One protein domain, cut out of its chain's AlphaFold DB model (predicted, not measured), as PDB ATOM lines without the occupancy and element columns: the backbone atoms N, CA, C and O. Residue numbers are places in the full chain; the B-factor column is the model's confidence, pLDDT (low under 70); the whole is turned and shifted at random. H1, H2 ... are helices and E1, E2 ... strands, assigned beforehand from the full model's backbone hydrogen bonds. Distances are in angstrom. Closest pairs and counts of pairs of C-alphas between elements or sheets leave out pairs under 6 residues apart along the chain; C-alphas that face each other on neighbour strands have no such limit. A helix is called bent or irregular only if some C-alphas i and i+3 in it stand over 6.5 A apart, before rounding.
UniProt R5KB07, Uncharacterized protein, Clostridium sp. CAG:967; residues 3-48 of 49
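AT A GLANCE: This is residues 3 to 48 of the 49 residues of an uncharacterized protein of Clostridium sp. CAG:967 (UniProt R5KB07). The model is an open, uneven U: a small hairpin of two short strands, E1 and E2, makes the short arm, residues 14 to 21 make the turn, and one long helix, H1, folds back as the long arm. The space between the two arms is empty, and the helix makes most of the length, with residues 26 to 48 standing free. The printed part has 46 residues with two named strands and one named helix, in the order E1, E2, H1; the sheet, of order E1 - E2, is antiparallel, and the class is mixed, helices and strands. The whole is only just loose, close to extended, with a radius of gyration of the C-alphas of 14.0 A and spans of 45 by 21 by 9 A.

HOW THE PARTS SIT: The printed part begins with strand E1, residues 3 to 6, and a tight link of 2 residues joins it to strand E2, residues 9 to 13. E1 and E2 form a hairpin and are antiparallel neighbours, with 158 degrees between their N-to-C directions. The C-alphas of Thr 3 and Asn 12 face each other at 4.6 A, and those of Lys 5 and Thr 10 at 4.7 A. N 4 and O 11 are within hydrogen-bond range at 2.9 A, and so are N 9 and O 6 at 2.8 A. A short link of 8 residues joins E2 to helix H1, residues 22 to 47. E1 and H1 are apart, with no C-alpha of the one within 8 A of the other. In H1, 21 of 22 O i to N i+4 pairs are within hydrogen-bond range.

IN THESE COORDINATES: E1 begins at C-alpha 3, at (-19.163, -23.513, -19.057). E2 measures 12.6 A from C-alpha 9 to C-alpha 13, and E1 measures 10.1 A from C-alpha 3 to C-alpha 6. H1 has 26 residues and is not bent; it begins at C-alpha 22, at (-36.773, -15.988, -18.111), and ends 37.5 A away at C-alpha 47, at (-26.654, -48.247, -34.264).

THE WHOLE: The two C-alphas farthest apart, those of Thr 18 and Leu 48, are 45.4 A apart, while those of Thr 3 and Leu 48, the first and last printed, are 33.2 A apart. The printed part has no cut and no long link. Residues 5 to 10 and residues 17 to 24, of which 22 to 24 belong to H1, stand free. The mean pLDDT of the printed part is 75.8, and the model's confidence is low, under 70, at residue 6, residue 9, residues 15 to 20 and residues 45 to 48.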
ATOM      1  N   THR A   3     -19.677 -22.483 -18.147       74.06
ATOM      2  CA  THR A   3     -19.163 -23.513 -19.057       74.06
ATOM      3  C   THR A   3     -19.570 -24.877 -18.523       74.06
ATOM      4  O   THR A   3     -19.196 -25.233 -17.405       74.06
ATOM      5  N   LEU A   4     -20.320 -25.632 -19.322       74.62
ATOM      6  CA  LEU A   4     -20.686 -27.019 -19.044       74.62
ATOM      7  C   LEU A   4     -19.839 -27.933 -19.929       74.62
ATOM      8  O   LEU A   4     -19.681 -27.680 -21.124       74.62
ATOM      9  N   LYS A   5     -19.276 -28.984 -19.334       75.50
ATOM     10  CA  LYS A   5     -18.502 -30.006 -20.042       75.50
ATOM     11  C   LYS A   5     -19.164 -31.358 -19.827       75.50
ATOM     12  O   LYS A   5     -19.355 -31.747 -18.676       75.50
ATOM     13  N   ALA A   6     -19.491 -32.041 -20.915       68.00
ATOM     14  CA  ALA A   6     -19.973 -33.417 -20.912       68.00
ATOM     15  C   ALA A   6     -19.248 -34.173 -22.028       68.00
ATOM     16  O   ALA A   6     -19.313 -33.750 -23.180       68.00
ATOM     17  N   ASP A   7     -18.533 -35.237 -21.660       81.19
ATOM     18  CA  ASP A   7     -17.685 -36.039 -22.548       81.19
ATOM     19  C   ASP A   7     -16.785 -35.155 -23.439       81.19
ATOM     20  O   ASP A   7     -15.898 -34.474 -22.917       81.19
ATOM     21  N   ASP A   8     -17.052 -35.087 -24.747       78.75
ATOM     22  CA  ASP A   8     -16.309 -34.275 -25.726       78.75
ATOM     23  C   ASP A   8     -17.007 -32.954 -26.108       78.75
ATOM     24  O   ASP A   8     -16.523 -32.187 -26.947       78.75
ATOM     25  N   ILE A   9     -18.149 -32.645 -25.490       65.06
ATOM     26  CA  ILE A   9     -18.951 -31.457 -25.784       65.06
ATOM     27  C   ILE A   9     -18.692 -30.391 -24.717       65.06
ATOM     28  O   ILE A   9     -18.958 -30.562 -23.524       65.06
ATOM     29  N   THR A  10     -18.189 -29.241 -25.167       81.06
ATOM     30  CA  THR A  10     -18.065 -28.039 -24.336       81.06
ATOM     31  C   THR A  10     -19.145 -27.035 -24.720       81.06
ATOM     32  O   THR A  10     -19.114 -26.469 -25.810       81.06
ATOM     33  N   VAL A  11     -20.071 -26.774 -23.798       75.00
ATOM     34  CA  VAL A  11     -21.127 -25.767 -23.953       75.00
ATOM     35  C   VAL A  11     -20.720 -24.509 -23.189       75.00
ATOM     36  O   VAL A  11     -20.570 -24.531 -21.967       75.00
ATOM     37  N   ASN A  12     -20.540 -23.396 -23.904       74.19
ATOM     38  CA  ASN A  12     -20.270 -22.090 -23.303       74.19
ATOM     39  C   ASN A  12     -21.551 -21.258 -23.282       74.19
ATOM     40  O   ASN A  12     -21.969 -20.717 -24.303       74.19
ATOM     41  N   ILE A  13     -22.153 -21.127 -22.106       70.94
ATOM     42  CA  ILE A  13     -23.308 -20.266 -21.877       70.94
ATOM     43  C   ILE A  13     -22.779 -18.857 -21.603       70.94
ATOM     44  O   ILE A  13     -22.210 -18.556 -20.540       70.94
ATOM     45  N   LEU A  14     -22.923 -17.986 -22.598       70.50
ATOM     46  CA  LEU A  14     -22.585 -16.575 -22.465       70.50
ATOM     47  C   LEU A  14     -23.556 -15.920 -21.467       70.50
ATOM     48  O   LEU A  14     -24.758 -16.159 -21.546       70.50
ATOM     49  N   PRO A  15     -23.058 -15.125 -20.502       61.34
ATOM     50  CA  PRO A  15     -23.933 -14.387 -19.606       61.34
ATOM     51  C   PRO A  15     -24.671 -13.343 -20.445       61.34
ATOM     52  O   PRO A  15     -24.041 -12.508 -21.101       61.34
ATOM     53  N   ASN A  16     -25.996 -13.441 -20.480       62.16
ATOM     54  CA  ASN A  16     -26.816 -12.568 -21.298       62.16
ATOM     55  C   ASN A  16     -26.920 -11.202 -20.601       62.16
ATOM     56  O   ASN A  16     -27.711 -11.019 -19.682       62.16
ATOM     57  N   ASN A  17     -26.064 -10.248 -20.975       64.94
ATOM     58  CA  ASN A  17     -25.989  -8.953 -20.289       64.94
ATOM     59  C   ASN A  17     -27.017  -7.921 -20.779       64.94
ATOM     60  O   ASN A  17     -26.996  -6.786 -20.311       64.94
ATOM     61  N   THR A  18     -27.934  -8.277 -21.677       63.81
ATOM     62  CA  THR A  18     -28.928  -7.327 -22.195       63.81
ATOM     63  C   THR A  18     -30.093  -8.085 -22.825       63.81
ATOM     64  O   THR A  18     -29.914  -8.690 -23.874       63.81
ATOM     65  N   LEU A  19     -31.285  -7.979 -22.223       61.41
ATOM     66  CA  LEU A  19     -32.599  -8.310 -22.812       61.41
ATOM     67  C   LEU A  19     -33.016  -9.793 -22.884       61.41
ATOM     68  O   LEU A  19     -33.848 -10.140 -23.720       61.41
ATOM     69  N   SER A  20     -32.515 -10.662 -22.009       66.88
ATOM     70  CA  SER A  20     -33.184 -11.951 -21.791       66.88
ATOM     71  C   SER A  20     -34.307 -11.784 -20.764       66.88
ATOM     72  O   SER A  20     -34.143 -11.093 -19.756       66.88
ATOM     73  N   THR A  21     -35.464 -12.375 -21.048       77.12
ATOM     74  CA  THR A  21     -36.478 -12.682 -20.038       77.12
ATOM     75  C   THR A  21     -36.384 -14.169 -19.724       77.12
ATOM     76  O   THR A  21     -36.022 -14.953 -20.603       77.12
ATOM     77  N   ASP A  22     -36.758 -14.572 -18.509       80.12
ATOM     78  CA  ASP A  22     -36.773 -15.988 -18.111       80.12
ATOM     79  C   ASP A  22     -37.575 -16.852 -19.106       80.12
ATOM     80  O   ASP A  22     -37.184 -17.971 -19.429       80.12
ATOM     81  N   GLU A  23     -38.665 -16.305 -19.655       82.06
ATOM     82  CA  GLU A  23     -39.473 -16.943 -20.703       82.06
ATOM     83  C   GLU A  23     -38.682 -17.162 -21.996       82.06
ATOM     84  O   GLU A  23     -38.722 -18.253 -22.566       82.06
ATOM     85  N   ARG A  24     -37.921 -16.158 -22.445       79.25
ATOM     86  CA  ARG A  24     -37.123 -16.263 -23.668       79.25
ATOM     87  C   ARG A  24     -35.963 -17.242 -23.507       79.25
ATOM     88  O   ARG A  24     -35.668 -17.991 -24.436       79.25
ATOM     89  N   ASP A  25     -35.321 -17.250 -22.346       79.44
ATOM     90  CA  ASP A  25     -34.244 -18.196 -22.054       79.44
ATOM     91  C   ASP A  25     -34.770 -19.633 -21.958       79.44
ATOM     92  O   ASP A  25     -34.122 -20.562 -22.447       79.44
ATOM     93  N   PHE A  26     -35.967 -19.822 -21.397       83.12
ATOM     94  CA  PHE A  26     -36.623 -21.126 -21.365       83.12
ATOM     95  C   PHE A  26     -36.999 -21.616 -22.771       83.12
ATOM     96  O   PHE A  26     -36.727 -22.770 -23.096       83.12
ATOM     97  N   GLU A  27     -37.550 -20.750 -23.631       83.25
ATOM     98  CA  GLU A  27     -37.817 -21.084 -25.040       83.25
ATOM     99  C   GLU A  27     -36.552 -21.551 -25.767       83.25
ATOM    100  O   GLU A  27     -36.563 -22.593 -26.423       83.25
ATOM    101  N   LEU A  28     -35.448 -20.810 -25.625       83.50
ATOM    102  CA  LEU A  28     -34.172 -21.149 -26.261       83.50
ATOM    103  C   LEU A  28     -33.611 -22.479 -25.743       83.50
ATOM    104  O   LEU A  28     -33.049 -23.256 -26.517       83.50
ATOM    105  N   LEU A  29     -33.774 -22.764 -24.449       85.00
ATOM    106  CA  LEU A  29     -33.367 -24.039 -23.866       85.00
ATOM    107  C   LEU A  29     -34.203 -25.206 -24.414       85.00
ATOM    108  O   LEU A  29     -33.642 -26.253 -24.735       85.00
ATOM    109  N   VAL A  30     -35.523 -25.034 -24.537       86.06
ATOM    110  CA  VAL A  30     -36.422 -26.049 -25.113       86.06
ATOM    111  C   VAL A  30     -36.062 -26.333 -26.571       86.06
ATOM    112  O   VAL A  30     -36.000 -27.502 -26.961       86.06
ATOM    113  N   ASP A  31     -35.786 -25.291 -27.354       85.75
ATOM    114  CA  ASP A  31     -35.375 -25.418 -28.755       85.75
ATOM    115  C   ASP A  31     -34.049 -26.186 -28.873       85.75
ATOM    116  O   ASP A  31     -33.958 -27.198 -29.569       85.75
ATOM    117  N   TYR A  32     -33.050 -25.803 -28.070       86.25
ATOM    118  CA  TYR A  32     -31.754 -26.481 -28.028       86.25
ATOM    119  C   TYR A  32     -31.869 -27.968 -27.651       86.25
ATOM    120  O   TYR A  32     -31.281 -28.829 -28.308       86.25
ATOM    121  N   VAL A  33     -32.652 -28.296 -26.616       86.38
ATOM    122  CA  VAL A  33     -32.875 -29.689 -26.186       86.38
ATOM    123  C   VAL A  33     -33.634 -30.494 -27.244       86.38
ATOM    124  O   VAL A  33     -33.363 -31.684 -27.410       86.38
ATOM    125  N   SER A  34     -34.551 -29.866 -27.983       86.50
ATOM    126  CA  SER A  34     -35.298 -30.529 -29.058       86.50
ATOM    127  C   SER A  34     -34.376 -30.946 -30.205       86.50
ATOM    128  O   SER A  34     -34.440 -32.096 -30.635       86.50
ATOM    129  N   VAL A  35     -33.453 -30.068 -30.613       89.06
ATOM    130  CA  VAL A  35     -32.426 -30.383 -31.623       89.06
ATOM    131  C   VAL A  35     -31.514 -31.521 -31.156       89.06
ATOM    132  O   VAL A  35     -31.227 -32.442 -31.916       89.06
ATOM    133  N   LEU A  36     -31.080 -31.510 -29.889       86.25
ATOM    134  CA  LEU A  36     -30.270 -32.608 -29.343       86.25
ATOM    135  C   LEU A  36     -31.016 -33.947 -29.358       86.25
ATOM    136  O   LEU A  36     -30.407 -34.987 -29.608       86.25
ATOM    137  N   LYS A  37     -32.325 -33.928 -29.094       84.88
ATOM    138  CA  LYS A  37     -33.160 -35.127 -29.130       84.88
ATOM    139  C   LYS A  37     -33.321 -35.668 -30.550       84.88
ATOM    140  O   LYS A  37     -33.227 -36.875 -30.723       84.88
ATOM    141  N   GLU A  38     -33.513 -34.798 -31.537       87.50
ATOM    142  CA  GLU A  38     -33.564 -35.183 -32.954       87.50
ATOM    143  C   GLU A  38     -32.262 -35.872 -33.385       87.50
ATOM    144  O   GLU A  38     -32.295 -36.990 -33.888       87.50
ATOM    145  N   ILE A  39     -31.107 -35.275 -33.062       86.31
ATOM    146  CA  ILE A  39     -29.792 -35.872 -33.345       86.31
ATOM    147  C   ILE A  39     -29.644 -37.237 -32.657       86.31
ATOM    148  O   ILE A  39     -29.135 -38.187 -33.255       86.31
ATOM    149  N   TYR A  40     -30.064 -37.356 -31.397       83.06
ATOM    150  CA  TYR A  40     -30.015 -38.623 -30.670       83.06
ATOM    151  C   TYR A  40     -30.921 -39.689 -31.302       83.06
ATOM    152  O   TYR A  40     -30.494 -40.830 -31.482       83.06
ATOM    153  N   ASP A  41     -32.155 -39.330 -31.651       84.25
ATOM    154  CA  ASP A  41     -33.104 -40.253 -32.269       84.25
ATOM    155  C   ASP A  41     -32.590 -40.712 -33.650       84.25
ATOM    156  O   ASP A  41     -32.597 -41.914 -33.921       84.25
ATOM    157  N   ASP A  42     -32.030 -39.810 -34.462       82.50
ATOM    158  CA  ASP A  42     -31.427 -40.129 -35.764       82.50
ATOM    159  C   ASP A  42     -30.184 -41.027 -35.641       82.50
ATOM    160  O   ASP A  42     -30.030 -42.009 -36.370       82.50
ATOM    161  N   THR A  43     -29.293 -40.729 -34.694       75.81
ATOM    162  CA  THR A  43     -28.064 -41.519 -34.487       75.81
ATOM    163  C   THR A  43     -28.358 -42.902 -33.915       75.81
ATOM    164  O   THR A  43     -27.741 -43.882 -34.334       75.81
ATOM    165  N   LYS A  44     -29.360 -43.027 -33.041       70.94
ATOM    166  CA  LYS A  44     -29.802 -44.319 -32.502       70.94
ATOM    167  C   LYS A  44     -30.355 -45.252 -33.585       70.94
ATOM    168  O   LYS A  44     -30.198 -46.468 -33.479       70.94
ATOM    169  N   VAL A  45     -30.984 -44.712 -34.634       57.62
ATOM    170  CA  VAL A  45     -31.458 -45.509 -35.782       57.62
ATOM    171  C   VAL A  45     -30.286 -46.137 -36.552       57.62
ATOM    172  O   VAL A  45     -30.451 -47.214 -37.121       57.62
ATOM    173  N   HIS A  46     -29.097 -45.529 -36.529       56.44
ATOM    174  CA  HIS A  46     -27.900 -46.050 -37.199       56.44
ATOM    175  C   HIS A  46     -27.102 -47.086 -36.392       56.44
ATOM    176  O   HIS A  46     -26.292 -47.797 -36.979       56.44
ATOM    177  N   GLU A  47     -27.332 -47.226 -35.084       53.62
ATOM    178  CA  GLU A  47     -26.654 -48.247 -34.264       53.62
ATOM    179  C   GLU A  47     -27.363 -49.616 -34.260       53.62
ATOM    180  O   GLU A  47     -26.791 -50.608 -33.811       53.62
ATOM    181  N   LEU A  48     -28.608 -49.691 -34.746       54.09
ATOM    182  CA  LEU A  48     -29.420 -50.919 -34.767       54.09
ATOM    183  C   LEU A  48     -29.396 -51.670 -36.114       54.09
ATOM    184  O   LEU A  48     -30.118 -52.660 -36.262       54.09
TER     185      LEU A  48